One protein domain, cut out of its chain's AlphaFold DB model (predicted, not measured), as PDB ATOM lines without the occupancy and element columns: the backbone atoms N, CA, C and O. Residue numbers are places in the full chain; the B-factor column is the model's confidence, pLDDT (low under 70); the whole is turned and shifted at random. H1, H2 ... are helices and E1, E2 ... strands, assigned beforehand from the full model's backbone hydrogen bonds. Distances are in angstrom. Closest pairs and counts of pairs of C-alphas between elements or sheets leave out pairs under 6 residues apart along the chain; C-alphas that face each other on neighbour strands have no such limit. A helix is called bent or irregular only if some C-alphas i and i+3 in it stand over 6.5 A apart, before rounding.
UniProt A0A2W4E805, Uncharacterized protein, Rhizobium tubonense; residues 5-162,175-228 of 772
ATOM      1  N   SER A   5     -37.103  25.564 -34.157       43.50
ATOM      2  CA  SER A   5     -36.886  25.814 -32.729       43.50
ATOM      3  C   SER A   5     -37.903  25.074 -31.856       43.50
ATOM      4  O   SER A   5     -37.530  24.516 -30.823       43.50
ATOM      5  N   VAL A   6     -39.151  24.947 -32.319       47.44
ATOM      6  CA  VAL A   6     -40.195  24.145 -31.660       47.44
ATOM      7  C   VAL A   6     -39.807  22.662 -31.611       47.44
ATOM      8  O   VAL A   6     -39.824  22.059 -30.540       47.44
ATOM      9  N   ASN A   7     -39.368  22.079 -32.734       48.50
ATOM     10  CA  ASN A   7     -38.940  20.676 -32.791       48.50
ATOM     11  C   ASN A   7     -37.726  20.415 -31.893       48.50
ATOM     12  O   ASN A   7     -37.698  19.415 -31.181       48.50
ATOM     13  N   LEU A   8     -36.751  21.327 -31.866       51.75
ATOM     14  CA  LEU A   8     -35.578  21.204 -31.002       51.75
ATOM     15  C   LEU A   8     -35.963  21.188 -29.512       51.75
ATOM     16  O   LEU A   8     -35.448  20.374 -28.749       51.75
ATOM     17  N   CYS A   9     -36.931  22.020 -29.109       53.91
ATOM     18  CA  CYS A   9     -37.460  22.036 -27.743       53.91
ATOM     19  C   CYS A   9     -38.150  20.715 -27.353       53.91
ATOM     20  O   CYS A   9     -38.081  20.318 -26.187       53.91
ATOM     21  N   PHE A  10     -38.775  20.010 -28.304       54.12
ATOM     22  CA  PHE A  10     -39.347  18.678 -28.070       54.12
ATOM     23  C   PHE A  10     -38.272  17.605 -27.846       54.12
ATOM     24  O   PHE A  10     -38.447  16.757 -26.974       54.12
ATOM     25  N   PHE A  11     -37.143  17.658 -28.564       53.59
ATOM     26  CA  PHE A  11     -36.052  16.678 -28.423       53.59
ATOM     27  C   PHE A  11     -35.231  16.822 -27.132       53.59
ATOM     28  O   PHE A  11     -34.551  15.877 -26.745       53.59
ATOM     29  N   ILE A  12     -35.303  17.972 -26.454       54.75
ATOM     30  CA  ILE A  12     -34.589  18.237 -25.191       54.75
ATOM     31  C   ILE A  12     -35.401  17.755 -23.963       54.75
ATOM     32  O   ILE A  12     -34.923  17.804 -22.831       54.75
ATOM     33  N   ARG A  13     -36.625  17.238 -24.146       54.69
ATOM     34  CA  ARG A  13     -37.410  16.651 -23.047       54.69
ATOM     35  C   ARG A  13     -37.035  15.176 -22.818       54.69
ATOM     36  O   ARG A  13     -37.017  14.422 -23.793       54.69
ATOM     37  N   PRO A  14     -36.847  14.723 -21.559       49.56
ATOM     38  CA  PRO A  14     -36.440  13.347 -21.238       49.56
ATOM     39  C   PRO A  14     -37.315  12.265 -21.889       49.56
ATOM     40  O   PRO A  14     -36.805  11.279 -22.406       49.56
ATOM     41  N   SER A  15     -38.631  12.494 -21.959       44.16
ATOM     42  CA  SER A  15     -39.621  11.567 -22.529       44.16
ATOM     43  C   SER A  15     -39.487  11.338 -24.045       44.16
ATOM     44  O   SER A  15     -40.134  10.446 -24.587       44.16
ATOM     45  N   PHE A  16     -38.690  12.154 -24.743       45.09
ATOM     46  CA  PHE A  16     -38.574  12.162 -26.204       45.09
ATOM     47  C   PHE A  16     -37.143  11.937 -26.714       45.09
ATOM     48  O   PHE A  16     -36.930  11.928 -27.931       45.09
ATOM     49  N   VAL A  17     -36.168  11.700 -25.826       46.75
ATOM     50  CA  VAL A  17     -34.793  11.349 -26.214       46.75
ATOM     51  C   VAL A  17     -34.796   9.937 -26.811       46.75
ATOM     52  O   VAL A  17     -34.680   8.932 -26.117       46.75
ATOM     53  N   ARG A  18     -35.005   9.841 -28.130       41.75
ATOM     54  CA  ARG A  18     -35.035   8.558 -28.849       41.75
ATOM     55  C   ARG A  18     -33.618   7.982 -29.032       41.75
ATOM     56  O   ARG A  18     -32.688   8.756 -29.258       41.75
ATOM     57  N   PRO A  19     -33.466   6.643 -29.121       36.75
ATOM     58  CA  PRO A  19     -32.187   5.963 -29.388       36.75
ATOM     59  C   PRO A  19     -31.451   6.384 -30.682       36.75
ATOM     60  O   PRO A  19     -30.271   6.095 -30.834       36.75
ATOM     61  N   ASN A  20     -32.115   7.101 -31.603       40.72
ATOM     62  CA  ASN A  20     -31.553   7.601 -32.871       40.72
ATOM     63  C   ASN A  20     -31.209   9.112 -32.859       40.72
ATOM     64  O   ASN A  20     -31.144   9.748 -33.916       40.72
ATOM     65  N   SER A  21     -30.991   9.709 -31.682       52.22
ATOM     66  CA  SER A  21     -30.726  11.149 -31.502       52.22
ATOM     67  C   SER A  21     -29.569  11.678 -32.368       52.22
ATOM     68  O   SER A  21     -29.686  12.744 -32.970       52.22
ATOM     69  N   ASN A  22     -28.489  10.911 -32.535       52.38
ATOM     70  CA  ASN A  22     -27.311  11.328 -33.308       52.38
ATOM     71  C   ASN A  22     -27.613  11.683 -34.774       52.38
ATOM     72  O   ASN A  22     -26.988  12.584 -35.333       52.38
ATOM     73  N   GLN A  23     -28.571  11.009 -35.417       53.47
ATOM     74  CA  GLN A  23     -28.923  11.300 -36.810       53.47
ATOM     75  C   GLN A  23     -29.757  12.586 -36.931       53.47
ATOM     76  O   GLN A  23     -29.603  13.324 -37.906       53.47
ATOM     77  N   PHE A  24     -30.598  12.878 -35.931       62.25
ATOM     78  CA  PHE A  24     -31.338  14.136 -35.837       62.25
ATOM     79  C   PHE A  24     -30.377  15.315 -35.651       62.25
ATOM     80  O   PHE A  24     -30.392  16.238 -36.462       62.25
ATOM     81  N   TRP A  25     -29.477  15.241 -34.666       62.28
ATOM     82  CA  TRP A  25     -28.514  16.311 -34.384       62.28
ATOM     83  C   TRP A  25     -27.555  16.564 -35.549       62.28
ATOM     84  O   TRP A  25     -27.277  17.717 -35.867       62.28
ATOM     85  N   ARG A  26     -27.119  15.515 -36.262       60.78
ATOM     86  CA  ARG A  26     -26.310  15.667 -37.484       60.78
ATOM     87  C   ARG A  26     -27.063  16.372 -38.610       60.78
ATOM     88  O   ARG A  26     -26.488  17.237 -39.253       60.78
ATOM     89  N   LYS A  27     -28.338  16.040 -38.851       60.22
ATOM     90  CA  LYS A  27     -29.153  16.757 -39.850       60.22
ATOM     91  C   LYS A  27     -29.416  18.202 -39.435       60.22
ATOM     92  O   LYS A  27     -29.390  19.087 -40.282       60.22
ATOM     93  N   PHE A  28     -29.648  18.431 -38.144       63.72
ATOM     94  CA  PHE A  28     -29.885  19.759 -37.592       63.72
ATOM     95  C   PHE A  28     -28.641  20.650 -37.713       63.72
ATOM     96  O   PHE A  28     -28.765  21.799 -38.109       63.72
ATOM     97  N   ALA A  29     -27.443  20.118 -37.463       59.34
ATOM     98  CA  ALA A  29     -26.197  20.882 -37.504       59.34
ATOM     99  C   ALA A  29     -25.801  21.390 -38.905       59.34
ATOM    100  O   ALA A  29     -25.047  22.349 -39.003       59.34
ATOM    101  N   VAL A  30     -26.273  20.757 -39.987       58.66
ATOM    102  CA  VAL A  30     -25.834  21.048 -41.371       58.66
ATOM    103  C   VAL A  30     -26.590  22.219 -42.017       58.66
ATOM    104  O   VAL A  30     -26.130  22.768 -43.014       58.66
ATOM    105  N   ALA A  31     -27.729  22.636 -41.460       63.19
ATOM    106  CA  ALA A  31     -28.507  23.767 -41.964       63.19
ATOM    107  C   ALA A  31     -28.400  24.962 -41.007       63.19
ATOM    108  O   ALA A  31     -28.493  24.775 -39.801       63.19
ATOM    109  N   GLY A  32     -28.249  26.183 -41.532       69.19
ATOM    110  CA  GLY A  32     -28.427  27.397 -40.730       69.19
ATOM    111  C   GLY A  32     -29.894  27.558 -40.325       69.19
ATOM    112  O   GLY A  32     -30.785  27.460 -41.175       69.19
ATOM    113  N   HIS A  33     -30.149  27.789 -39.039       77.06
ATOM    114  CA  HIS A  33     -31.480  28.001 -38.469       77.06
ATOM    115  C   HIS A  33     -31.648  29.474 -38.154       77.06
ATOM    116  O   HIS A  33     -31.085  29.996 -37.193       77.06
ATOM    117  N   TYR A  34     -32.425  30.135 -38.995       83.31
ATOM    118  CA  TYR A  34     -32.734  31.546 -38.859       83.31
ATOM    119  C   TYR A  34     -33.816  31.740 -37.802       83.31
ATOM    120  O   TYR A  34     -34.810  31.013 -37.781       83.31
ATOM    121  N   HIS A  35     -33.607  32.715 -36.931       84.25
ATOM    122  CA  HIS A  35     -34.557  33.122 -35.908       84.25
ATOM    123  C   HIS A  35     -34.530  34.645 -35.755       84.25
ATOM    124  O   HIS A  35     -33.659  35.310 -36.318       84.25
ATOM    125  N   TYR A  36     -35.494  35.210 -35.027       79.56
ATOM    126  CA  TYR A  36     -35.600  36.654 -34.842       79.56
ATOM    127  C   TYR A  36     -35.512  37.003 -33.356       79.56
ATOM    128  O   TYR A  36     -36.449  36.751 -32.601       79.56
ATOM    129  N   ALA A  37     -34.396  37.621 -32.955       76.44
ATOM    130  CA  ALA A  37     -34.017  37.931 -31.576       76.44
ATOM    131  C   ALA A  37     -33.624  36.700 -30.735       76.44
ATOM    132  O   ALA A  37     -33.664  35.559 -31.173       76.44
ATOM    133  N   ALA A  38     -33.197  36.923 -29.491       73.00
ATOM    134  CA  ALA A  38     -32.472  35.928 -28.692       73.00
ATOM    135  C   ALA A  38     -33.324  34.787 -28.083       73.00
ATOM    136  O   ALA A  38     -32.800  34.002 -27.279       73.00
ATOM    137  N   TYR A  39     -34.626  34.701 -28.382       75.44
ATOM    138  CA  TYR A  39     -35.550  33.826 -27.654       75.44
ATOM    139  C   TYR A  39     -35.214  32.341 -27.824       75.44
ATOM    140  O   TYR A  39     -35.111  31.622 -26.832       75.44
ATOM    141  N   GLU A  40     -34.992  31.881 -29.052       77.19
ATOM    142  CA  GLU A  40     -34.779  30.474 -29.397       77.19
ATOM    143  C   GLU A  40     -33.516  29.934 -28.733       77.19
ATOM    144  O   GLU A  40     -33.553  28.915 -28.042       77.19
ATOM    145  N   VAL A  41     -32.409  30.664 -28.876       78.62
ATOM    146  CA  VAL A  41     -31.126  30.329 -28.249       78.62
ATOM    147  C   VAL A  41     -31.276  30.286 -26.728       78.62
ATOM    148  O   VAL A  41     -30.830  29.334 -26.083       78.62
ATOM    149  N   SER A  42     -31.965  31.269 -26.144       75.94
ATOM    150  CA  SER A  42     -32.228  31.317 -24.703       75.94
ATOM    151  C   SER A  42     -33.103  30.151 -24.232       75.94
ATOM    152  O   SER A  42     -32.832  29.553 -23.189       75.94
ATOM    153  N   ALA A  43     -34.133  29.786 -24.998       76.81
ATOM    154  CA  ALA A  43     -35.037  28.685 -24.692       76.81
ATOM    155  C   ALA A  43     -34.321  27.331 -24.753       76.81
ATOM    156  O   ALA A  43     -34.472  26.527 -23.833       76.81
ATOM    157  N   VAL A  44     -33.492  27.103 -25.776       81.88
ATOM    158  CA  VAL A  44     -32.688  25.884 -25.939       81.88
ATOM    159  C   VAL A  44     -31.668  25.750 -24.809       81.88
ATOM    160  O   VAL A  44     -31.628  24.709 -24.152       81.88
ATOM    161  N   ARG A  45     -30.910  26.817 -24.510       82.00
ATOM    162  CA  ARG A  45     -29.970  26.872 -23.373       82.00
ATOM    163  C   ARG A  45     -30.684  26.550 -22.051       82.00
ATOM    164  O   ARG A  45     -30.198  25.741 -21.259       82.00
ATOM    165  N   ARG A  46     -31.871  27.131 -21.830       79.25
ATOM    166  CA  ARG A  46     -32.690  26.923 -20.624       79.25
ATOM    167  C   ARG A  46     -33.230  25.498 -20.509       79.25
ATOM    168  O   ARG A  46     -33.154  24.925 -19.428       79.25
ATOM    169  N   LEU A  47     -33.783  24.931 -21.580       78.81
ATOM    170  CA  LEU A  47     -34.323  23.565 -21.577       78.81
ATOM    171  C   LEU A  47     -33.217  22.532 -21.369       78.81
ATOM    172  O   LEU A  47     -33.383  21.626 -20.556       78.81
ATOM    173  N   MET A  48     -32.080  22.714 -22.045       85.31
ATOM    174  CA  MET A  48     -30.898  21.867 -21.891       85.31
ATOM    175  C   MET A  48     -30.447  21.839 -20.429       85.31
ATOM    176  O   MET A  48     -30.313  20.766 -19.853       85.31
ATOM    177  N   GLY A  49     -30.272  23.004 -19.798       80.06
ATOM    178  CA  GLY A  49     -29.856  23.053 -18.395       80.06
ATOM    179  C   GLY A  49     -30.928  22.560 -17.417       80.06
ATOM    180  O   GLY A  49     -30.600  21.881 -16.449       80.06
ATOM    181  N   ARG A  50     -32.217  22.830 -17.682       78.88
ATOM    182  CA  ARG A  50     -33.338  22.370 -16.837       78.88
ATOM    183  C   ARG A  50     -33.449  20.847 -16.803       78.88
ATOM    184  O   ARG A  50     -33.848  20.301 -15.781       78.88
ATOM    185  N   HIS A  51     -33.152  20.175 -17.910       79.19
ATOM    186  CA  HIS A  51     -33.278  18.721 -18.012       79.19
ATOM    187  C   HIS A  51     -31.937  17.984 -17.907       79.19
ATOM    188  O   HIS A  51     -31.939  16.782 -17.673       79.19
ATOM    189  N   GLY A  52     -30.798  18.669 -18.052       75.50
ATOM    190  CA  GLY A  52     -29.467  18.053 -17.984       75.50
ATOM    191  C   GLY A  52     -29.183  17.080 -19.135       75.50
ATOM    192  O   GLY A  52     -28.346  16.186 -19.000       75.50
ATOM    193  N   VAL A  53     -29.892  17.224 -20.258       78.31
ATOM    194  CA  VAL A  53     -29.799  16.345 -21.435       78.31
ATOM    195  C   VAL A  53     -29.364  17.125 -22.671       78.31
ATOM    196  O   VAL A  53     -29.583  18.332 -22.774       78.31
ATOM    197  N   CYS A  54     -28.746  16.413 -23.617       76.44
ATOM    198  CA  CYS A  54     -28.252  16.958 -24.889       76.44
ATOM    199  C   CYS A  54     -27.269  18.134 -24.734       76.44
ATOM    200  O   CYS A  54     -27.178  19.011 -25.594       76.44
ATOM    201  N   GLU A  55     -26.544  18.169 -23.614       79.31
ATOM    202  CA  GLU A  55     -25.657  19.269 -23.246       79.31
ATOM    203  C   GLU A  55     -24.544  19.504 -24.271       79.31
ATOM    204  O   GLU A  55     -24.272  20.645 -24.649       79.31
ATOM    205  N   PHE A  56     -23.914  18.426 -24.737       78.19
ATOM    206  CA  PHE A  56     -22.857  18.508 -25.736       78.19
ATOM    207  C   PHE A  56     -23.411  18.914 -27.099       78.19
ATOM    208  O   PHE A  56     -22.813  19.735 -27.785       78.19
ATOM    209  N   GLU A  57     -24.537  18.332 -27.502       79.50
ATOM    210  CA  GLU A  57     -25.162  18.565 -28.797       79.50
ATOM    211  C   GLU A  57     -25.573  20.032 -28.944       79.50
ATOM    212  O   GLU A  57     -25.243  20.658 -29.950       79.50
ATOM    213  N   VAL A  58     -26.198  20.613 -27.916       80.88
ATOM    214  CA  VAL A  58     -26.547  22.041 -27.888       80.88
ATOM    215  C   VAL A  58     -25.297  22.919 -27.947       80.88
ATOM    216  O   VAL A  58     -25.252  23.852 -28.749       80.88
ATOM    217  N   ASP A  59     -24.255  22.607 -27.172       79.75
ATOM    218  CA  ASP A  59     -22.997  23.358 -27.225       79.75
ATOM    219  C   ASP A  59     -22.339  23.286 -28.616       79.75
ATOM    220  O   ASP A  59     -21.751  24.272 -29.060       79.75
ATOM    221  N   GLN A  60     -22.450  22.161 -29.336       77.69
ATOM    222  CA  GLN A  60     -21.973  22.055 -30.721       77.69
ATOM    223  C   GLN A  60     -22.775  22.939 -31.676       77.69
ATOM    224  O   GLN A  60     -22.174  23.587 -32.530       77.69
ATOM    225  N   LEU A  61     -24.103  23.003 -31.541       80.19
ATOM    226  CA  LEU A  61     -24.914  23.888 -32.384       80.19
ATOM    227  C   LEU A  61     -24.533  25.359 -32.181       80.19
ATOM    228  O   LEU A  61     -24.358  26.091 -33.154       80.19
ATOM    229  N   LEU A  62     -24.352  25.774 -30.924       79.88
ATOM    230  CA  LEU A  62     -23.953  27.140 -30.586       79.88
ATOM    231  C   LEU A  62     -22.551  27.463 -31.120       79.88
ATOM    232  O   LEU A  62     -22.372  28.470 -31.791       79.88
ATOM    233  N   ARG A  63     -21.567  26.578 -30.902       76.00
ATOM    234  CA  ARG A  63     -20.180  26.769 -31.379       76.00
ATOM    235  C   ARG A  63     -20.058  26.871 -32.894       76.00
ATOM    236  O   ARG A  63     -19.142  27.522 -33.382       76.00
ATOM    237  N   ASN A  64     -20.924  26.177 -33.625       75.38
ATOM    238  CA  ASN A  64     -20.906  26.161 -35.084       75.38
ATOM    239  C   ASN A  64     -21.798  27.255 -35.695       75.38
ATOM    240  O   ASN A  64     -22.066  27.197 -36.892       75.38
ATOM    241  N   ASN A  65     -22.257  28.235 -34.898       75.81
ATOM    242  CA  ASN A  65     -23.123  29.338 -35.333       75.81
ATOM    243  C   ASN A  65     -24.333  28.847 -36.139       75.81
ATOM    244  O   ASN A  65     -24.729  29.433 -37.146       75.81
ATOM    245  N   VAL A  66     -24.905  27.723 -35.699       80.44
ATOM    246  CA  VAL A  66     -26.038  27.085 -36.373       80.44
ATOM    247  C   VAL A  66     -27.293  27.956 -36.261       80.44
ATOM    248  O   VAL A  66     -28.134  27.921 -37.154       80.44
ATOM    249  N   PHE A  67     -27.409  28.757 -35.199       81.44
ATOM    250  CA  PHE A  67     -28.479  29.736 -35.014       81.44
ATOM    251  C   PHE A  67     -28.063  31.096 -35.581       81.44
ATOM    252  O   PHE A  67     -27.016  31.622 -35.210       81.44
ATOM    253  N   ILE A  68     -28.880  31.652 -36.475       82.75
ATOM    254  CA  ILE A  68     -28.636  32.932 -37.145       82.75
ATOM    255  C   ILE A  68     -29.707  33.928 -36.695       82.75
ATOM    256  O   ILE A  68     -30.872  33.792 -37.075       82.75
ATOM    257  N   ASP A  69     -29.301  34.933 -35.917       84.50
ATOM    258  CA  ASP A  69     -30.194  35.977 -35.411       84.50
ATOM    259  C   ASP A  69     -30.409  37.080 -36.459       84.50
ATOM    260  O   ASP A  69     -29.569  37.961 -36.661       84.50
ATOM    261  N   LEU A  70     -31.564  37.050 -37.124       87.25
ATOM    262  CA  LEU A  70     -31.947  38.050 -38.117       87.25
ATOM    263  C   LEU A  70     -32.180  39.434 -37.506       87.25
ATOM    264  O   LEU A  70     -32.015  40.425 -38.211       87.25
ATOM    265  N   TYR A  71     -32.535  39.531 -36.221       82.69
ATOM    266  CA  TYR A  71     -32.769  40.826 -35.579       82.69
ATOM    267  C   TYR A  71     -31.489  41.665 -35.547       82.69
ATOM    268  O   TYR A  71     -31.525  42.850 -35.876       82.69
ATOM    269  N   GLN A  72     -30.349  41.047 -35.214       80.06
ATOM    270  CA  GLN A  72     -29.055  41.737 -35.237       80.06
ATOM    271  C   GLN A  72     -28.704  42.211 -36.647       80.06
ATOM    272  O   GLN A  72     -28.319  43.364 -36.823       80.06
ATOM    273  N   ILE A  73     -28.933  41.362 -37.655       85.25
ATOM    274  CA  ILE A  73     -28.680  41.703 -39.060       85.25
ATOM    275  C   ILE A  73     -29.535  42.899 -39.488       85.25
ATOM    276  O   ILE A  73     -29.003  43.852 -40.044       85.25
ATOM    277  N   VAL A  74     -30.843  42.889 -39.209       85.38
ATOM    278  CA  VAL A  74     -31.746  43.999 -39.556       85.38
ATOM    279  C   VAL A  74     -31.319  45.280 -38.840       85.38
ATOM    280  O   VAL A  74     -31.195  46.318 -39.484       85.38
ATOM    281  N   ARG A  75     -31.058  45.212 -37.530       79.81
ATOM    282  CA  ARG A  75     -30.676  46.377 -36.719       79.81
ATOM    283  C   ARG A  75     -29.384  47.037 -37.206       79.81
ATOM    284  O   ARG A  75     -29.269  48.254 -37.134       79.81
ATOM    285  N   GLN A  76     -28.423  46.246 -37.681       77.12
ATOM    286  CA  GLN A  76     -27.119  46.743 -38.125       77.12
ATOM    287  C   GLN A  76     -27.089  47.129 -39.606       77.12
ATOM    288  O   GLN A  76     -26.387  48.063 -39.984       77.12
ATOM    289  N   ALA A  77     -27.826  46.415 -40.458       82.44
ATOM    290  CA  ALA A  77     -27.789  46.631 -41.901       82.44
ATOM    291  C   ALA A  77     -28.797  47.683 -42.384       82.44
ATOM    292  O   ALA A  77     -28.653  48.182 -43.500       82.44
ATOM    293  N   LEU A  78     -29.830  47.997 -41.591       82.06
ATOM    294  CA  LEU A  78     -30.958  48.814 -42.033       82.06
ATOM    295  C   LEU A  78     -31.259  49.962 -41.068       82.06
ATOM    296  O   LEU A  78     -31.399  49.781 -39.859       82.06
ATOM    297  N   ILE A  79     -31.472  51.143 -41.642       84.44
ATOM    298  CA  ILE A  79     -32.088  52.285 -40.965       84.44
ATOM    299  C   ILE A  79     -33.532  52.355 -41.456       84.44
ATOM    300  O   ILE A  79     -33.773  52.530 -42.651       84.44
ATOM    301  N   VAL A  80     -34.490  52.191 -40.547       83.88
ATOM    302  CA  VAL A  80     -35.925  52.171 -40.866       83.88
ATOM    303  C   VAL A  80     -36.645  53.307 -40.145       83.88
ATOM    304  O   VAL A  80     -36.287  53.664 -39.028       83.88
ATOM    305  N   GLY A  81     -37.680  53.872 -40.773       84.88
ATOM    306  CA  GLY A  81     -38.524  54.927 -40.187       84.88
ATOM    307  C   GLY A  81     -39.542  54.425 -39.154       84.88
ATOM    308  O   GLY A  81     -40.547  55.087 -38.922       84.88
ATOM    309  N   GLU A  82     -39.309  53.249 -38.575       81.50
ATOM    310  CA  GLU A  82     -40.191  52.587 -37.614       81.50
ATOM    311  C   GLU A  82     -39.719  52.862 -36.177       81.50
ATOM    312  O   GLU A  82     -38.515  52.955 -35.927       81.50
ATOM    313  N   PRO A  83     -40.628  52.940 -35.188       72.88
ATOM    314  CA  PRO A  83     -40.257  53.235 -33.804       72.88
ATOM    315  C   PRO A  83     -39.433  52.116 -33.152       72.88
ATOM    316  O   PRO A  83     -38.803  52.340 -32.118       72.88
ATOM    317  N   ARG A  84     -39.488  50.890 -33.695       76.31
ATOM    318  CA  ARG A  84     -38.811  49.696 -33.170       76.31
ATOM    319  C   ARG A  84     -38.459  48.730 -34.298       76.31
ATOM    320  O   ARG A  84     -39.148  48.660 -35.307       76.31
ATOM    321  N   TYR A  85     -37.460  47.889 -34.049       80.12
ATOM    322  CA  TYR A  85     -37.020  46.812 -34.941       80.12
ATOM    323  C   TYR A  85     -37.725  45.473 -34.643       80.12
ATOM    324  O   TYR A  85     -37.112  44.411 -34.729       80.12
ATOM    325  N   SER A  86     -38.995  45.474 -34.225       80.56
ATOM    326  CA  SER A  86     -39.723  44.203 -34.062       80.56
ATOM    327  C   SER A  86     -40.012  43.579 -35.432       80.56
ATOM    328  O   SER A  86     -40.137  44.316 -36.408       80.56
ATOM    329  N   ILE A  87     -40.160  42.250 -35.514       81.94
ATOM    330  CA  ILE A  87     -40.468  41.589 -36.795       81.94
ATOM    331  C   ILE A  87     -41.735  42.183 -37.432       81.94
ATOM    332  O   ILE A  87     -41.715  42.543 -38.603       81.94
ATOM    333  N   LYS A  88     -42.769  42.452 -36.623       80.94
ATOM    334  CA  LYS A  88     -44.029  43.070 -37.062       80.94
ATOM    335  C   LYS A  88     -43.843  44.482 -37.628       80.94
ATOM    336  O   LYS A  88     -44.541  44.855 -38.562       80.94
ATOM    337  N   ASN A  89     -42.906  45.263 -37.083       81.75
ATOM    338  CA  ASN A  89     -42.596  46.598 -37.602       81.75
ATOM    339  C   ASN A  89     -41.902  46.538 -38.961       81.75
ATOM    340  O   ASN A  89     -42.106  47.426 -39.767       81.75
ATOM    341  N   ILE A  90     -41.094  45.515 -39.237       88.62
ATOM    342  CA  ILE A  90     -40.330  45.440 -40.492       88.62
ATOM    343  C   ILE A  90     -41.034  44.638 -41.592       88.62
ATOM    344  O   ILE A  90     -40.611  44.686 -42.743       88.62
ATOM    345  N   GLU A  91     -42.102  43.906 -41.266       88.62
ATOM    346  CA  GLU A  91     -42.854  43.065 -42.209       88.62
ATOM    347  C   GLU A  91     -43.289  43.801 -43.471       88.62
ATOM    348  O   GLU A  91     -43.156  43.263 -44.569       88.62
ATOM    349  N   HIS A  92     -43.709  45.060 -43.350       86.94
ATOM    350  CA  HIS A  92     -44.164  45.849 -44.497       86.94
ATOM    351  C   HIS A  92     -43.076  46.084 -45.566       86.94
ATOM    352  O   HIS A  92     -43.393  46.556 -46.659       86.94
ATOM    353  N   LEU A  93     -41.799  45.812 -45.265       88.00
ATOM    354  CA  LEU A  93     -40.684  45.948 -46.206       88.00
ATOM    355  C   LEU A  93     -40.565  44.758 -47.165       88.00
ATOM    356  O   LEU A  93     -40.026  44.914 -48.260       88.00
ATOM    357  N   TYR A  94     -41.035  43.577 -46.755       89.38
ATOM    358  CA  TYR A  94     -40.802  42.327 -47.483       89.38
ATOM    359  C   TYR A  94     -42.058  41.481 -47.703       89.38
ATOM    360  O   TYR A  94     -42.019  40.577 -48.538       89.38
ATOM    361  N   ARG A  95     -43.166  41.772 -47.009       88.94
ATOM    362  CA  ARG A  95     -44.434  41.053 -47.171       88.94
ATOM    363  C   ARG A  95     -45.667  41.972 -47.091       88.94
ATOM    364  O   ARG A  95     -45.598  43.056 -46.507       88.94
ATOM    365  N   PRO A  96     -46.809  41.571 -47.686       81.44
ATOM    366  CA  PRO A  96     -48.086  42.271 -47.528       81.44
ATOM    367  C   PRO A  96     -48.579  42.266 -46.071       81.44
ATOM    368  O   PRO A  96     -48.195  41.404 -45.285       81.44
ATOM    369  N   LYS A  97     -49.474  43.199 -45.708       71.31
ATOM    370  CA  LYS A  97     -50.097  43.222 -44.370       71.31
ATOM    371  C   LYS A  97     -50.821  41.902 -44.072       71.31
ATOM    372  O   LYS A  97     -51.573  41.418 -44.915       71.31
ATOM    373  N   ARG A  98     -50.613  41.372 -42.860       68.19
ATOM    374  CA  ARG A  98     -51.306  40.185 -42.336       68.19
ATOM    375  C   ARG A  98     -52.818  40.426 -42.245       68.19
ATOM    376  O   ARG A  98     -53.243  41.531 -41.910       68.19
ATOM    377  N   ASP A  99     -53.595  39.373 -42.477       52.66
ATOM    378  CA  ASP A  99     -55.062  39.355 -42.364       52.66
ATOM    379  C   ASP A  99     -55.489  38.396 -41.231       52.66
ATOM    380  O   ASP A  99     -56.243  37.445 -41.427       52.66
ATOM    381  N   THR A 100     -54.910  38.571 -40.037       51.69
ATOM    382  CA  THR A 100     -55.154  37.717 -38.858       51.69
ATOM    383  C   THR A 100     -55.437  38.545 -37.601       51.69
ATOM    384  O   THR A 100     -54.806  39.570 -37.355       51.69
ATOM    385  N   GLN A 101     -56.405  38.093 -36.790       43.84
ATOM    386  CA  GLN A 101     -56.917  38.787 -35.591       43.84
ATOM    387  C   GLN A 101     -56.114  38.536 -34.292       43.84
ATOM    388  O   GLN A 101     -56.501  39.039 -33.239       43.84
ATOM    389  N   VAL A 102     -55.004  37.786 -34.315       47.12
ATOM    390  CA  VAL A 102     -54.266  37.414 -33.086       47.12
ATOM    391  C   VAL A 102     -53.182  38.449 -32.740       47.12
ATOM    392  O   VAL A 102     -52.281  38.734 -33.531       47.12
ATOM    393  N   ALA A 103     -53.276  39.023 -31.534       53.47
ATOM    394  CA  ALA A 103     -52.628  40.281 -31.158       53.47
ATOM    395  C   ALA A 103     -51.126  40.180 -30.793       53.47
ATOM    396  O   ALA A 103     -50.350  41.061 -31.182       53.47
ATOM    397  N   SER A 104     -50.640  39.120 -30.130       56.06
ATOM    398  CA  SER A 104     -49.211  38.997 -29.778       56.06
ATOM    399  C   SER A 104     -48.756  37.580 -29.382       56.06
ATOM    400  O   SER A 104     -49.560  36.727 -29.020       56.06
ATOM    401  N   GLY A 105     -47.435  37.343 -29.384       53.22
ATOM    402  CA  GLY A 105     -46.830  36.097 -28.890       53.22
ATOM    403  C   GLY A 105     -46.835  35.938 -27.360       53.22
ATOM    404  O   GLY A 105     -46.556  34.851 -26.866       53.22
ATOM    405  N   GLY A 106     -47.148  36.992 -26.595       55.31
ATOM    406  CA  GLY A 106     -47.397  36.877 -25.152       55.31
ATOM    407  C   GLY A 106     -48.771  36.272 -24.865       55.31
ATOM    408  O   GLY A 106     -48.907  35.439 -23.970       55.31
ATOM    409  N   ASP A 107     -49.757  36.625 -25.691       62.28
ATOM    410  CA  ASP A 107     -51.131  36.135 -25.569       62.28
ATOM    411  C   ASP A 107     -51.207  34.630 -25.840       62.28
ATOM    412  O   ASP A 107     -51.899  33.915 -25.124       62.28
ATOM    413  N   SER A 108     -50.425  34.107 -26.791       66.19
ATOM    414  CA  SER A 108     -50.420  32.671 -27.107       66.19
ATOM    415  C   SER A 108     -49.931  31.786 -25.951       66.19
ATOM    416  O   SER A 108     -50.396  30.655 -25.813       66.19
ATOM    417  N   VAL A 109     -49.042  32.286 -25.080       64.38
ATOM    418  CA  VAL A 109     -48.590  31.564 -23.874       64.38
ATOM    419  C   VAL A 109     -49.695  31.513 -22.823       64.38
ATOM    420  O   VAL A 109     -49.933  30.457 -22.242       64.38
ATOM    421  N   VAL A 110     -50.377  32.638 -22.594       65.81
ATOM    422  CA  VAL A 110     -51.506  32.718 -21.654       65.81
ATOM    423  C   VAL A 110     -52.644  31.820 -22.129       65.81
ATOM    424  O   VAL A 110     -53.153  31.016 -21.356       65.81
ATOM    425  N   VAL A 111     -52.976  31.893 -23.417       70.81
ATOM    426  CA  VAL A 111     -54.000  31.063 -24.059       70.81
ATOM    427  C   VAL A 111     -53.644  29.574 -23.975       70.81
ATOM    428  O   VAL A 111     -54.513  28.752 -23.700       70.81
ATOM    429  N   TYR A 112     -52.365  29.205 -24.128       75.25
ATOM    430  CA  TYR A 112     -51.929  27.818 -23.946       75.25
ATOM    431  C   TYR A 112     -52.052  27.336 -22.494       75.25
ATOM    432  O   TYR A 112     -52.445  26.195 -22.269       75.25
ATOM    433  N   GLU A 113     -51.718  28.169 -21.504       70.38
ATOM    434  CA  GLU A 113     -51.908  27.804 -20.093       70.38
ATOM    435  C   GLU A 113     -53.398  27.675 -19.745       70.38
ATOM    436  O   GLU A 113     -53.781  26.693 -19.120       70.38
ATOM    437  N   MET A 114     -54.255  28.572 -20.243       74.38
ATOM    438  CA  MET A 114     -55.711  28.441 -20.096       74.38
ATOM    439  C   MET A 114     -56.229  27.132 -20.705       74.38
ATOM    440  O   MET A 114     -57.001  26.425 -20.069       74.38
ATOM    441  N   TRP A 115     -55.750  26.762 -21.897       83.00
ATOM    442  CA  TRP A 115     -56.090  25.484 -22.527       83.00
ATOM    443  C   TRP A 115     -55.623  24.269 -21.713       83.00
ATOM    444  O   TRP A 115     -56.270  23.225 -21.719       83.00
ATOM    445  N   ARG A 116     -54.490  24.363 -21.008       77.88
ATOM    446  CA  ARG A 116     -54.018  23.267 -20.146       77.88
ATOM    447  C   ARG A 116     -54.918  23.051 -18.936       77.88
ATOM    448  O   ARG A 116     -55.036  21.908 -18.495       77.88
ATOM    449  N   ASP A 117     -55.495  24.124 -18.409       80.81
ATOM    450  CA  ASP A 117     -56.433  24.067 -17.291       80.81
ATOM    451  C   ASP A 117     -57.828  23.621 -17.764       80.81
ATOM    452  O   ASP A 117     -58.459  22.780 -17.123       80.81
ATOM    453  N   GLU A 118     -58.272  24.114 -18.925       84.00
ATOM    454  CA  GLU A 118     -59.570  23.813 -19.538       84.00
ATOM    455  C   GLU A 118     -59.414  23.435 -21.028       84.00
ATOM    456  O   GLU A 118     -59.570  24.279 -21.915       84.00
ATOM    457  N   PRO A 119     -59.100  22.163 -21.340       85.31
ATOM    458  CA  PRO A 119     -58.828  21.744 -22.712       85.31
ATOM    459  C   PRO A 119     -60.109  21.612 -23.543       85.31
ATOM    460  O   PRO A 119     -61.014  20.846 -23.214       85.31
ATOM    461  N   ASP A 120     -60.138  22.291 -24.689       86.00
ATOM    462  CA  ASP A 120     -61.201  22.227 -25.709       86.00
ATOM    463  C   ASP A 120     -60.963  21.130 -26.776       86.00
ATOM    464  O   ASP A 120     -61.744  20.980 -27.712       86.00
ATOM    465  N   GLY A 121     -59.890  20.341 -26.645       86.94
ATOM    466  CA  GLY A 121     -59.529  19.244 -27.548       86.94
ATOM    467  C   GLY A 121     -58.254  18.526 -27.100       86.94
ATOM    468  O   GLY A 121     -57.653  18.891 -26.095       86.94
ATOM    469  N   LEU A 122     -57.830  17.485 -27.826       79.12
ATOM    470  CA  LEU A 122     -56.637  16.687 -27.481       79.12
ATOM    471  C   LEU A 122     -55.369  17.167 -28.201       79.12
ATOM    472  O   LEU A 122     -54.256  16.976 -27.713       79.12
ATOM    473  N   ASP A 123     -55.535  17.761 -29.378       82.12
ATOM    474  CA  ASP A 123     -54.467  18.257 -30.239       82.12
ATOM    475  C   ASP A 123     -54.978  19.398 -31.134       82.12
ATOM    476  O   ASP A 123     -56.164  19.711 -31.138       82.12
ATOM    477  N   TRP A 124     -54.107  20.002 -31.948       82.25
ATOM    478  CA  TRP A 124     -54.480  21.097 -32.857       82.25
ATOM    479  C   TRP A 124     -55.537  20.720 -33.911       82.25
ATOM    480  O   TRP A 124     -56.122  21.602 -34.543       82.25
ATOM    481  N   THR A 125     -55.774  19.425 -34.159       85.50
ATOM    482  CA  THR A 125     -56.817  18.999 -35.104       85.50
ATOM    483  C   THR A 125     -58.199  19.114 -34.470       85.50
ATOM    484  O   THR A 125     -59.154  19.473 -35.160       85.50
ATOM    485  N   THR A 126     -58.283  18.884 -33.160       87.75
ATOM    486  CA  THR A 126     -59.528  18.805 -32.385       87.75
ATOM    487  C   THR A 126     -59.790  20.018 -31.492       87.75
ATOM    488  O   THR A 126     -60.943  20.276 -31.177       87.75
ATOM    489  N   SER A 127     -58.750  20.769 -31.130       85.19
ATOM    490  CA  SER A 127     -58.799  22.004 -30.342       85.19
ATOM    491  C   SER A 127     -58.710  23.221 -31.263       85.19
ATOM    492  O   SER A 127     -57.782  23.323 -32.072       85.19
ATOM    493  N   GLU A 128     -59.662  24.144 -31.137       85.25
ATOM    494  CA  GLU A 128     -59.624  25.437 -31.830       85.25
ATOM    495  C   GLU A 128     -58.489  26.294 -31.264       85.25
ATOM    496  O   GLU A 128     -57.646  26.786 -32.012       85.25
ATOM    497  N   THR A 129     -58.362  26.313 -29.938       78.31
ATOM    498  CA  THR A 129     -57.315  27.052 -29.225       78.31
ATOM    499  C   THR A 129     -55.899  26.658 -29.672       78.31
ATOM    500  O   THR A 129     -55.063  27.506 -29.994       78.31
ATOM    501  N   LEU A 130     -55.601  25.356 -29.747       81.00
ATOM    502  CA  LEU A 130     -54.302  24.866 -30.214       81.00
ATOM    503  C   LEU A 130     -54.085  25.098 -31.712       81.00
ATOM    504  O   LEU A 130     -52.936  25.235 -32.143       81.00
ATOM    505  N   ARG A 131     -55.156  25.112 -32.513       83.25
ATOM    506  CA  ARG A 131     -55.077  25.420 -33.943       83.25
ATOM    507  C   ARG A 131     -54.680  26.874 -34.160       83.25
ATOM    508  O   ARG A 131     -53.758  27.113 -34.935       83.25
ATOM    509  N   ASP A 132     -55.275  27.795 -33.414       79.94
ATOM    510  CA  ASP A 132     -54.953  29.220 -33.480       79.94
ATOM    511  C   ASP A 132     -53.509  29.491 -33.048       79.94
ATOM    512  O   ASP A 132     -52.766  30.182 -33.749       79.94
ATOM    513  N   ILE A 133     -53.055  28.868 -31.951       78.25
ATOM    514  CA  ILE A 133     -51.650  28.942 -31.516       78.25
ATOM    515  C   ILE A 133     -50.712  28.410 -32.610       78.25
ATOM    516  O   ILE A 133     -49.658  28.996 -32.880       78.25
ATOM    517  N   ARG A 134     -51.061  27.283 -33.244       83.56
ATOM    518  CA  ARG A 134     -50.267  26.697 -34.333       83.56
ATOM    519  C   ARG A 134     -50.206  27.635 -35.537       83.56
ATOM    520  O   ARG A 134     -49.119  27.823 -36.078       83.56
ATOM    521  N   ASP A 135     -51.339  28.183 -35.961       79.94
ATOM    522  CA  ASP A 135     -51.439  29.011 -37.165       79.94
ATOM    523  C   ASP A 135     -50.732  30.354 -36.980       79.94
ATOM    524  O   ASP A 135     -49.995  30.778 -37.871       79.94
ATOM    525  N   TYR A 136     -50.822  30.939 -35.783       76.12
ATOM    526  CA  TYR A 136     -50.006  32.082 -35.380       76.12
ATOM    527  C   TYR A 136     -48.499  31.778 -35.480       76.12
ATOM    528  O   TYR A 136     -47.759  32.492 -36.157       76.12
ATOM    529  N   ASN A 137     -48.036  30.689 -34.851       78.12
ATOM    530  CA  ASN A 137     -46.616  30.312 -34.870       78.12
ATOM    531  C   ASN A 137     -46.121  29.998 -36.288       78.12
ATOM    532  O   ASN A 137     -44.968  30.272 -36.622       78.12
ATOM    533  N   LYS A 138     -46.981  29.411 -37.125       82.88
ATOM    534  CA  LYS A 138     -46.669  29.124 -38.523       82.88
ATOM    535  C   LYS A 138     -46.440  30.411 -39.313       82.88
ATOM    536  O   LYS A 138     -45.437  30.491 -40.013       82.88
ATOM    537  N   ASP A 139     -47.313  31.405 -39.178       82.00
ATOM    538  CA  ASP A 139     -47.169  32.679 -39.891       82.00
ATOM    539  C   ASP A 139     -45.907  33.451 -39.460       82.00
ATOM    540  O   ASP A 139     -45.206  33.997 -40.309       82.00
ATOM    541  N   ASP A 140     -45.533  33.428 -38.173       78.94
ATOM    542  CA  ASP A 140     -44.260  34.011 -37.704       78.94
ATOM    543  C   ASP A 140     -43.035  33.305 -38.325       78.94
ATOM    544  O   ASP A 140     -42.050  33.941 -38.722       78.94
ATOM    545  N   CYS A 141     -43.106  31.982 -38.463       81.00
ATOM    546  CA  CYS A 141     -42.079  31.187 -39.121       81.00
ATOM    547  C   CYS A 141     -41.989  31.460 -40.632       81.00
ATOM    548  O   CYS A 141     -40.880  31.606 -41.155       81.00
ATOM    549  N   ASP A 142     -43.130  31.576 -41.313       85.62
ATOM    550  CA  ASP A 142     -43.204  31.933 -42.733       85.62
ATOM    551  C   ASP A 142     -42.640  33.355 -42.950       85.62
ATOM    552  O   ASP A 142     -41.787  33.563 -43.815       85.62
ATOM    553  N   SER A 143     -42.990  34.312 -42.078       86.50
ATOM    554  CA  SER A 143     -42.446  35.679 -42.077       86.50
ATOM    555  C   SER A 143     -40.921  35.709 -41.931       86.50
ATOM    556  O   SER A 143     -40.231  36.458 -42.622       86.50
ATOM    557  N   THR A 144     -40.368  34.873 -41.048       86.12
ATOM    558  CA  THR A 144     -38.916  34.768 -40.825       86.12
ATOM    559  C   THR A 144     -38.194  34.222 -42.065       86.12
ATOM    560  O   THR A 144     -37.102  34.684 -42.417       86.12
ATOM    561  N   GLU A 145     -38.797  33.258 -42.772       87.75
ATOM    562  CA  GLU A 145     -38.260  32.754 -44.040       87.75
ATOM    563  C   GLU A 145     -38.305  33.825 -45.141       87.75
ATOM    564  O   GLU A 145     -37.311  34.018 -45.849       87.75
ATOM    565  N   GLU A 146     -39.424  34.540 -45.273       91.31
ATOM    566  CA  GLU A 146     -39.588  35.638 -46.233       91.31
ATOM    567  C   GLU A 146     -38.558  36.751 -45.994       91.31
ATOM    568  O   GLU A 146     -37.858  37.150 -46.931       91.31
ATOM    569  N   LEU A 147     -38.372  37.168 -44.736       91.12
ATOM    570  CA  LEU A 147     -37.341  38.126 -44.338       91.12
ATOM    571  C   LEU A 147     -35.942  37.649 -44.732       91.12
ATOM    572  O   LEU A 147     -35.154  38.417 -45.280       91.12
ATOM    573  N   THR A 148     -35.623  36.375 -44.486       89.50
ATOM    574  CA  THR A 148     -34.317  35.802 -44.846       89.50
ATOM    575  C   THR A 148     -34.070  35.913 -46.349       89.50
ATOM    576  O   THR A 148     -32.995  36.339 -46.774       89.50
ATOM    577  N   ARG A 149     -35.062  35.550 -47.174       91.00
ATOM    578  CA  ARG A 149     -34.955  35.650 -48.639       91.00
ATOM    579  C   ARG A 149     -34.768  37.098 -49.081       91.00
ATOM    580  O   ARG A 149     -33.919  37.363 -49.932       91.00
ATOM    581  N   TRP A 150     -35.514  38.019 -48.480       92.69
ATOM    582  CA  TRP A 150     -35.411  39.444 -48.769       92.69
ATOM    583  C   TRP A 150     -34.035  40.013 -48.395       92.69
ATOM    584  O   TRP A 150     -33.381  40.620 -49.240       92.69
ATOM    585  N   LEU A 151     -33.514  39.711 -47.201       90.25
ATOM    586  CA  LEU A 151     -32.170  40.127 -46.780       90.25
ATOM    587  C   LEU A 151     -31.074  39.585 -47.704       90.25
ATOM    588  O   LEU A 151     -30.115  40.293 -47.997       90.25
ATOM    589  N   ARG A 152     -31.209  38.352 -48.212       88.94
ATOM    590  CA  ARG A 152     -30.270  37.801 -49.208       88.94
ATOM    591  C   ARG A 152     -30.340  38.536 -50.546       88.94
ATOM    592  O   ARG A 152     -29.302  38.748 -51.179       88.94
ATOM    593  N   ALA A 153     -31.530  38.959 -50.970       90.25
ATOM    594  CA  ALA A 153     -31.678  39.803 -52.151       90.25
ATOM    595  C   ALA A 153     -30.999  41.167 -51.941       90.25
ATOM    596  O   ALA A 153     -30.218  41.585 -52.795       90.25
ATOM    597  N   CYS A 154     -31.200  41.804 -50.781       89.00
ATOM    598  CA  CYS A 154     -30.508  43.041 -50.406       89.00
ATOM    599  C   CYS A 154     -28.984  42.859 -50.357       89.00
ATOM    600  O   CYS A 154     -28.255  43.683 -50.900       89.00
ATOM    601  N   GLN A 155     -28.497  41.754 -49.784       88.19
ATOM    602  CA  GLN A 155     -27.075  41.400 -49.759       88.19
ATOM    603  C   GLN A 155     -26.485  41.353 -51.176       88.19
ATOM    604  O   GLN A 155     -25.425  41.923 -51.432       88.19
ATOM    605  N   THR A 156     -27.195  40.693 -52.095       87.38
ATOM    606  CA  THR A 156     -26.783  40.565 -53.500       87.38
ATOM    607  C   THR A 156     -26.766  41.926 -54.193       87.38
ATOM    608  O   THR A 156     -25.796  42.256 -54.865       87.38
ATOM    609  N   GLN A 157     -27.806  42.742 -54.000       88.38
ATOM    610  CA  GLN A 157     -27.885  44.090 -54.574       88.38
ATOM    611  C   GLN A 157     -26.804  45.029 -54.021       88.38
ATOM    612  O   GLN A 157     -26.269  45.854 -54.756       88.38
ATOM    613  N   GLY A 158     -26.464  44.886 -52.739       84.44
ATOM    614  CA  GLY A 158     -25.432  45.668 -52.063       84.44
ATOM    615  C   GLY A 158     -24.000  45.190 -52.315       84.44
ATOM    616  O   GLY A 158     -23.083  45.763 -51.733       84.44
ATOM    617  N   ASN A 159     -23.784  44.155 -53.142       85.94
ATOM    618  CA  ASN A 159     -22.476  43.524 -53.373       85.94
ATOM    619  C   ASN A 159     -21.744  43.122 -52.075       85.94
ATOM    620  O   ASN A 159     -20.517  43.191 -51.990       85.94
ATOM    621  N   VAL A 160     -22.489  42.694 -51.051       81.31
ATOM    622  CA  VAL A 160     -21.914  42.264 -49.772       81.31
ATOM    623  C   VAL A 160     -21.486  40.800 -49.878       81.31
ATOM    624  O   VAL A 160     -22.320  39.900 -50.004       81.31
ATOM    625  N   GLU A 161     -20.180  40.547 -49.805       79.06
ATOM    626  CA  GLU A 161     -19.610  39.202 -49.919       79.06
ATOM    627  C   GLU A 161     -20.169  38.249 -48.847       79.06
ATOM    628  O   GLU A 161     -20.202  38.560 -47.654       79.06
ATOM    629  N   PHE A 162     -20.608  37.057 -49.261       71.00
ATOM    630  CA  PHE A 162     -21.003  36.019 -48.315       71.00
ATOM    631  C   PHE A 162     -19.769  35.309 -47.760       71.00
ATOM    632  O   PHE A 162     -19.156  34.482 -48.432       71.00
ATOM    633  N   GLU A 175     -12.546  11.839 -22.985       78.19
ATOM    634  CA  GLU A 175     -12.935  10.524 -22.437       78.19
ATOM    635  C   GLU A 175     -13.419  10.612 -20.980       78.19
ATOM    636  O   GLU A 175     -14.432  10.025 -20.612       78.19
ATOM    637  N   GLU A 176     -12.749  11.421 -20.155       78.62
ATOM    638  CA  GLU A 176     -13.138  11.654 -18.758       78.62
ATOM    639  C   GLU A 176     -14.569  12.206 -18.615       78.62
ATOM    640  O   GLU A 176     -15.295  11.807 -17.705       78.62
ATOM    641  N   LYS A 177     -14.999  13.093 -19.521       79.44
ATOM    642  CA  LYS A 177     -16.359  13.651 -19.503       79.44
ATOM    643  C   LYS A 177     -17.394  12.593 -19.858       79.44
ATOM    644  O   LYS A 177     -18.422  12.520 -19.201       79.44
ATOM    645  N   GLU A 178     -17.109  11.747 -20.845       81.88
ATOM    646  CA  GLU A 178     -18.015  10.657 -21.232       81.88
ATOM    647  C   GLU A 178     -18.200   9.650 -20.096       81.88
ATOM    648  O   GLU A 178     -19.322   9.229 -19.818       81.88
ATOM    649  N   GLN A 179     -17.119   9.328 -19.382       86.44
ATOM    650  CA  GLN A 179     -17.183   8.479 -18.192       86.44
ATOM    651  C   GLN A 179     -18.051   9.101 -17.093       86.44
ATOM    652  O   GLN A 179     -18.854   8.402 -16.480       86.44
ATOM    653  N   ILE A 180     -17.914  10.409 -16.842       89.19
ATOM    654  CA  ILE A 180     -18.729  11.118 -15.845       89.19
ATOM    655  C   ILE A 180     -20.210  11.121 -16.247       89.19
ATOM    656  O   ILE A 180     -21.053  10.783 -15.416       89.19
ATOM    657  N   SER A 181     -20.535  11.446 -17.502       87.62
ATOM    658  CA  SER A 181     -21.924  11.475 -17.975       87.62
ATOM    659  C   SER A 181     -22.573  10.084 -17.951       87.62
ATOM    660  O   SER A 181     -23.718   9.955 -17.521       87.62
ATOM    661  N   SER A 182     -21.836   9.031 -18.329       88.31
ATOM    662  CA  SER A 182     -22.306   7.639 -18.241       88.31
ATOM    663  C   SER A 182     -22.531   7.196 -16.791       88.31
ATOM    664  O   SER A 182     -23.535   6.554 -16.467       88.31
ATOM    665  N   TYR A 183     -21.630   7.582 -15.886       91.94
ATOM    666  CA  TYR A 183     -21.777   7.273 -14.469       91.94
ATOM    667  C   TYR A 183     -22.979   7.997 -13.846       91.94
ATOM    668  O   TYR A 183     -23.767   7.388 -13.124       91.94
ATOM    669  N   ARG A 184     -23.189   9.268 -14.199       92.94
ATOM    670  CA  ARG A 184     -24.396  10.021 -13.840       92.94
ATOM    671  C   ARG A 184     -25.667   9.313 -14.310       92.94
ATOM    672  O   ARG A 184     -26.591   9.179 -13.521       92.94
ATOM    673  N   GLU A 185     -25.735   8.860 -15.562       91.38
ATOM    674  CA  GLU A 185     -26.915   8.143 -16.080       91.38
ATOM    675  C   GLU A 185     -27.194   6.852 -15.305       91.38
ATOM    676  O   GLU A 185     -28.342   6.555 -14.986       91.38
ATOM    677  N   THR A 186     -26.141   6.132 -14.915       93.00
ATOM    678  CA  THR A 186     -26.261   4.948 -14.052       93.00
ATOM    679  C   THR A 186     -26.899   5.298 -12.703       93.00
ATOM    680  O   THR A 186     -27.805   4.600 -12.245       93.00
ATOM    681  N   LEU A 187     -26.472   6.402 -12.082       93.56
ATOM    682  CA  LEU A 187     -27.048   6.886 -10.825       93.56
ATOM    683  C   LEU A 187     -28.507   7.333 -10.985       93.56
ATOM    684  O   LEU A 187     -29.320   7.045 -10.112       93.56
ATOM    685  N   LEU A 188     -28.858   8.001 -12.087       93.44
ATOM    686  CA  LEU A 188     -30.237   8.427 -12.347       93.44
ATOM    687  C   LEU A 188     -31.182   7.229 -12.508       93.44
ATOM    688  O   LEU A 188     -32.230   7.206 -11.872       93.44
ATOM    689  N   ASN A 189     -30.774   6.191 -13.245       93.56
ATOM    690  CA  ASN A 189     -31.558   4.953 -13.351       93.56
ATOM    691  C   ASN A 189     -31.773   4.306 -11.973       93.56
ATOM    692  O   ASN A 189     -32.879   3.903 -11.626       93.56
ATOM    693  N   LYS A 190     -30.729   4.280 -11.137       92.19
ATOM    694  CA  LYS A 190     -30.825   3.782  -9.759       92.19
ATOM    695  C   LYS A 190     -31.750   4.638  -8.885       92.19
ATOM    696  O   LYS A 190     -32.441   4.101  -8.021       92.19
ATOM    697  N   ALA A 191     -31.768   5.957  -9.081       92.56
ATOM    698  CA  ALA A 191     -32.708   6.840  -8.396       92.56
ATOM    699  C   ALA A 191     -34.160   6.519  -8.794       92.56
ATOM    700  O   ALA A 191     -35.024   6.452  -7.919       92.56
ATOM    701  N   ASP A 192     -34.421   6.258 -10.075       93.75
ATOM    702  CA  ASP A 192     -35.742   5.843 -10.560       93.75
ATOM    703  C   ASP A 192     -36.171   4.475 -10.005       93.75
ATOM    704  O   ASP A 192     -37.327   4.311  -9.597       93.75
ATOM    705  N   ASP A 193     -35.242   3.525  -9.884       93.44
ATOM    706  CA  ASP A 193     -35.491   2.234  -9.232       93.44
ATOM    707  C   ASP A 193     -35.845   2.413  -7.745       93.44
ATOM    708  O   ASP A 193     -36.834   1.865  -7.254       93.44
ATOM    709  N   GLU A 194     -35.071   3.205  -6.997       92.81
ATOM    710  CA  GLU A 194     -35.334   3.477  -5.575       92.81
ATOM    711  C   GLU A 194     -36.668   4.212  -5.374       92.81
ATOM    712  O   GLU A 194     -37.415   3.905  -4.440       92.81
ATOM    713  N   ARG A 195     -37.014   5.131  -6.283       93.75
ATOM    714  CA  ARG A 195     -38.305   5.828  -6.301       93.75
ATOM    715  C   ARG A 195     -39.456   4.848  -6.526       93.75
ATOM    716  O   ARG A 195     -40.430   4.887  -5.778       93.75
ATOM    717  N   SER A 196     -39.312   3.938  -7.490       93.69
ATOM    718  CA  SER A 196     -40.296   2.889  -7.794       93.69
ATOM    719  C   SER A 196     -40.474   1.901  -6.635       93.69
ATOM    720  O   SER A 196     -41.573   1.408  -6.397       93.69
ATOM    721  N   ASN A 197     -39.417   1.681  -5.850       93.19
ATOM    722  CA  ASN A 197     -39.432   0.866  -4.634       93.19
ATOM    723  C   ASN A 197     -39.927   1.620  -3.377       93.19
ATOM    724  O   ASN A 197     -39.771   1.124  -2.261       93.19
ATOM    725  N   GLY A 198     -40.495   2.823  -3.525       92.38
ATOM    726  CA  GLY A 198     -41.075   3.603  -2.425       92.38
ATOM    727  C   GLY A 198     -40.065   4.361  -1.555       92.38
ATOM    728  O   GLY A 198     -40.441   4.930  -0.532       92.38
ATOM    729  N   LYS A 199     -38.785   4.419  -1.941       90.88
ATOM    730  CA  LYS A 199     -37.713   5.086  -1.182       90.88
ATOM    731  C   LYS A 199     -37.397   6.471  -1.754       90.88
ATOM    732  O   LYS A 199     -36.278   6.763  -2.174       90.88
ATOM    733  N   ALA A 200     -38.395   7.354  -1.750       91.75
ATOM    734  CA  ALA A 200     -38.311   8.674  -2.384       91.75
ATOM    735  C   ALA A 200     -37.158   9.561  -1.865       91.75
ATOM    736  O   ALA A 200     -36.518  10.262  -2.651       91.75
ATOM    737  N   ALA A 201     -36.855   9.519  -0.560       90.00
ATOM    738  CA  ALA A 201     -35.755  10.296   0.023       90.00
ATOM    739  C   ALA A 201     -34.383   9.821  -0.486       90.00
ATOM    740  O   ALA A 201     -33.548  10.635  -0.874       90.00
ATOM    741  N   THR A 202     -34.177   8.502  -0.555       90.38
ATOM    742  CA  THR A 202     -32.959   7.901  -1.118       90.38
ATOM    743  C   THR A 202     -32.824   8.213  -2.603       90.38
ATOM    744  O   THR A 202     -31.752   8.619  -3.042       90.38
ATOM    745  N   ALA A 203     -33.914   8.095  -3.367       92.38
ATOM    746  CA  ALA A 203     -33.936   8.459  -4.781       92.38
ATOM    747  C   ALA A 203     -33.511   9.919  -5.001       92.38
ATOM    748  O   ALA A 203     -32.637  10.191  -5.818       92.38
ATOM    749  N   THR A 204     -34.062  10.843  -4.208       91.88
ATOM    750  CA  THR A 204     -33.710  12.273  -4.261       91.88
ATOM    751  C   THR A 204     -32.229  12.494  -3.947       91.88
ATOM    752  O   THR A 204     -31.547  13.227  -4.659       91.88
ATOM    753  N   ALA A 205     -31.696  11.821  -2.923       93.06
ATOM    754  CA  ALA A 205     -30.280  11.914  -2.580       93.06
ATOM    755  C   ALA A 205     -29.370  11.427  -3.723       93.06
ATOM    756  O   ALA A 205     -28.389  12.095  -4.050       93.06
ATOM    757  N   ILE A 206     -29.705  10.299  -4.358       93.88
ATOM    758  CA  ILE A 206     -28.948   9.751  -5.494       93.88
ATOM    759  C   ILE A 206     -29.027  10.690  -6.707       93.88
ATOM    760  O   ILE A 206     -28.003  10.955  -7.332       93.88
ATOM    761  N   GLU A 207     -30.203  11.242  -7.006       94.50
ATOM    762  CA  GLU A 207     -30.404  12.201  -8.099       94.50
ATOM    763  C   GLU A 207     -29.557  13.471  -7.907       94.50
ATOM    764  O   GLU A 207     -28.854  13.911  -8.822       94.50
ATOM    765  N   LEU A 208     -29.530  14.025  -6.691       95.19
ATOM    766  CA  LEU A 208     -28.695  15.182  -6.354       95.19
ATOM    767  C   LEU A 208     -27.201  14.891  -6.509       95.19
ATOM    768  O   LEU A 208     -26.453  15.733  -7.015       95.19
ATOM    769  N   LEU A 209     -26.753  13.708  -6.088       95.50
ATOM    770  CA  LEU A 209     -25.368  13.270  -6.249       95.50
ATOM    771  C   LEU A 209     -25.001  13.091  -7.725       95.50
ATOM    772  O   LEU A 209     -23.941  13.563  -8.142       95.50
ATOM    773  N   ALA A 210     -25.890  12.490  -8.518       95.12
ATOM    774  CA  ALA A 210     -25.716  12.332  -9.956       95.12
ATOM    775  C   ALA A 210     -25.539  13.694 -10.635       95.12
ATOM    776  O   ALA A 210     -24.559  13.923 -11.345       95.12
ATOM    777  N   HIS A 211     -26.440  14.640 -10.364       95.25
ATOM    778  CA  HIS A 211     -26.354  15.973 -10.950       95.25
ATOM    779  C   HIS A 211     -25.162  16.781 -10.423       95.25
ATOM    780  O   HIS A 211     -24.596  17.570 -11.181       95.25
ATOM    781  N   SER A 212     -24.709  16.559  -9.187       95.69
ATOM    782  CA  SER A 212     -23.536  17.251  -8.635       95.69
ATOM    783  C   SER A 212     -22.245  16.980  -9.420       95.69
ATOM    784  O   SER A 212     -21.374  17.849  -9.453       95.69
ATOM    785  N   LEU A 213     -22.122  15.827 -10.094       95.50
ATOM    786  CA  LEU A 213     -20.932  15.452 -10.875       95.50
ATOM    787  C   LEU A 213     -20.592  16.447 -12.002       95.50
ATOM    788  O   LEU A 213     -19.420  16.654 -12.304       95.50
ATOM    789  N   GLU A 214     -21.606  17.079 -12.594       93.31
ATOM    790  CA  GLU A 214     -21.466  18.018 -13.721       93.31
ATOM    791  C   GLU A 214     -21.842  19.461 -13.338       93.31
ATOM    792  O   GLU A 214     -21.888  20.351 -14.189       93.31
ATOM    793  N   PHE A 215     -22.097  19.722 -12.050       94.38
ATOM    794  CA  PHE A 215     -22.574  21.017 -11.559       94.38
ATOM    795  C   PHE A 215     -21.662  22.178 -11.975       94.38
ATOM    796  O   PHE A 215     -22.119  23.142 -12.585       94.38
ATOM    797  N   HIS A 216     -20.355  22.093 -11.696       93.25
ATOM    798  CA  HIS A 216     -19.421  23.181 -12.016       93.25
ATOM    799  C   HIS A 216     -19.212  23.369 -13.522       93.25
ATOM    800  O   HIS A 216     -18.848  24.464 -13.947       93.25
ATOM    801  N   GLU A 217     -19.445  22.334 -14.334       89.81
ATOM    802  CA  GLU A 217     -19.427  22.482 -15.791       89.81
ATOM    803  C   GLU A 217     -20.628  23.301 -16.264       89.81
ATOM    804  O   GLU A 217     -20.447  24.252 -17.025       89.81
ATOM    805  N   ARG A 218     -21.829  22.992 -15.755       90.06
ATOM    806  CA  ARG A 218     -23.052  23.759 -16.034       90.06
ATOM    807  C   ARG A 218     -22.965  25.201 -15.544       90.06
ATOM    808  O   ARG A 218     -23.335  26.104 -16.291       90.06
ATOM    809  N   GLU A 219     -22.417  25.432 -14.350       90.69
ATOM    810  CA  GLU A 219     -22.179  26.785 -13.821       90.69
ATOM    811  C   GLU A 219     -21.252  27.617 -14.716       90.69
ATOM    812  O   GLU A 219     -21.421  28.829 -14.820       90.69
ATOM    813  N   ALA A 220     -20.282  26.988 -15.387       90.19
ATOM    814  CA  ALA A 220     -19.342  27.697 -16.248       90.19
ATOM    815  C   ALA A 220     -19.911  28.024 -17.641       90.19
ATOM    816  O   ALA A 220     -19.376  28.910 -18.313       90.19
ATOM    817  N   LYS A 221     -20.967  27.335 -18.102       87.12
ATOM    818  CA  LYS A 221     -21.505  27.505 -19.465       87.12
ATOM    819  C   LYS A 221     -21.931  28.937 -19.803       87.12
ATOM    820  O   LYS A 221     -21.495  29.407 -20.846       87.12
ATOM    821  N   PRO A 222     -22.709  29.661 -18.973       87.25
ATOM    822  CA  PRO A 222     -23.118  31.029 -19.290       87.25
ATOM    823  C   PRO A 222     -21.937  31.973 -19.501       87.25
ATOM    824  O   PRO A 222     -21.969  32.784 -20.422       87.25
ATOM    825  N   MET A 223     -20.891  31.851 -18.678       88.81
ATOM    826  CA  MET A 223     -19.667  32.633 -18.843       88.81
ATOM    827  C   MET A 223     -18.982  32.276 -20.163       88.81
ATOM    828  O   MET A 223     -18.670  33.174 -20.934       88.81
ATOM    829  N   TRP A 224     -18.825  30.982 -20.470       86.25
ATOM    830  CA  TRP A 224     -18.225  30.557 -21.738       86.25
ATOM    831  C   TRP A 224     -19.025  31.024 -22.950       86.25
ATOM    832  O   TRP A 224     -18.427  31.498 -23.908       86.25
ATOM    833  N   TRP A 225     -20.353  30.915 -22.912       84.50
ATOM    834  CA  TRP A 225     -21.223  31.413 -23.973       84.50
ATOM    835  C   TRP A 225     -21.030  32.916 -24.171       84.50
ATOM    836  O   TRP A 225     -20.683  33.313 -25.271       84.50
ATOM    837  N   LYS A 226     -21.126  33.731 -23.110       85.75
ATOM    838  CA  LYS A 226     -20.879  35.183 -23.196       85.75
ATOM    839  C   LYS A 226     -19.490  35.509 -23.734       85.75
ATOM    840  O   LYS A 226     -19.351  36.389 -24.571       85.75
ATOM    841  N   TYR A 227     -18.468  34.811 -23.250       87.69
ATOM    842  CA  TYR A 227     -17.093  35.014 -23.686       87.69
ATOM    843  C   TYR A 227     -16.929  34.709 -25.183       87.69
ATOM    844  O   TYR A 227     -16.385  35.537 -25.905       87.69
ATOM    845  N   PHE A 228     -17.433  33.574 -25.679       83.75
ATOM    846  CA  PHE A 228     -17.336  33.245 -27.106       83.75
ATOM    847  C   PHE A 228     -18.220  34.141 -27.978       83.75
ATOM    848  O   PHE A 228     -17.784  34.511 -29.066       83.75
TER     849      PHE A 228
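This is residues 5 to 162 and 175 to 228 of the 772 residues of an uncharacterized protein of Rhizobium tubonense (UniProt A0A2W4E805). Three parts stand in a loose row: in the middle a cluster of short helices, H1 to H4, with the tiny two-stranded sheet E1 E2 at one end; on the sheet's side the long helix H8, with H7 folded back along its beginning and H5 and H6 nearby; on the other side the helical hairpin H9 H10. H11 runs from that hairpin back to the cluster, close to H3 and H4. The printed part has 212 residues with eleven named helices and two strands, in the order H1 H2 E1 H3 H4 E2 H5 H6 H7 H8 H9 H10 H11; the strands are parallel and the class is mostly helix. The whole is loose, with a radius of gyration of the C-alphas of 21.3 A and spans of 62 by 47 by 31 A.

H1, residues 5 to 11, touches H3, residues 39 to 51, at a shallow tilt of 11 degrees, the same way; their closest C-alphas, of Ser 5 and Glu 40, are 6.1 A apart. H2, residues 21 to 29, is close but not clearly touching H4, residues 55 to 63, with the C-alphas of Ala 29 and Leu 61 closest at 6.1 A. E1, residues 33 to 35, is the parallel neighbour of E2, residues 67 to 69; N 68 and O 33, 2.8 A, are within hydrogen-bond range. E1, H3, H4 and E2 form a strand-helix-strand unit, two parallel strands with helices between, whose crossover is right-handed. H3 and H4 are a helical hairpin touching through residues 44 to 49 of H3 alone, closest at the C-alphas of Met 48 and Glu 55, 6.0 A. H5, residues 70 to 77, and H6, residues 87 to 93, are close but not clearly touching H8, residues 128 to 157; the closest C-alphas are Leu 70 and Thr 148, 7.5 A, and Glu 91 and Ser 143, 7.4 A. The closest C-alphas of E1 and H8, of His 35 and Thr 144, are 6.8 A apart. H7, residues 105 to 117, forms a helical hairpin with H8, touching residues 129 to 133 of H8 alone, closest at the C-alphas of Ser 108 and Ile 133, 5.9 A. H9, residues 175 to 196, and H10, residues 200 to 212, are a helical hairpin, closest at the C-alphas of Ala 191 and Ala 203, 4.1 A. H11, residues 215 to 228, is close but not clearly touching H3, with the C-alphas of Gly 49 and Arg 218 closest at 7.2 A. Every O i to N i+4 pair is within hydrogen-bond range in H1, H2, H3, H4, H5, H8, H9 and H10, against 8 of 9 in H7, 8 of 10 in H11 and 1 of 3 in H6, where 2 of 4 O i to N i+3 pairs are.

H1 begins at C-alpha 5, (-36.886, 25.814, -32.729). From first to last C-alpha H3 is 18.1 A long, H7 19.3 A, H8 43.3 A, H9 32.0 A, H10 18.2 A and H11 20.5 A. H8 begins at C-alpha 128, (-59.624, 25.437, -31.830), and H11 ends at C-alpha 228, (-17.336, 33.245, -27.106). H6 is irregular, with C-alphas 89 and 92 7.1 A apart, and H11 only just, with C-alphas 219 and 222 7.0 A apart.

The two C-alphas farthest apart, of Asn 159 and Gly 198, are 67.3 A apart. Residues 163 to 174 are not printed, and C-alphas 162 and 175 stand 37.2 A apart across this cut. Of the links that are printed whole, H6 to H7 is long, with 11 residues. The mean pLDDT of the printed part is 78.7; residues 5 to 32 and 98 to 110 are under 70.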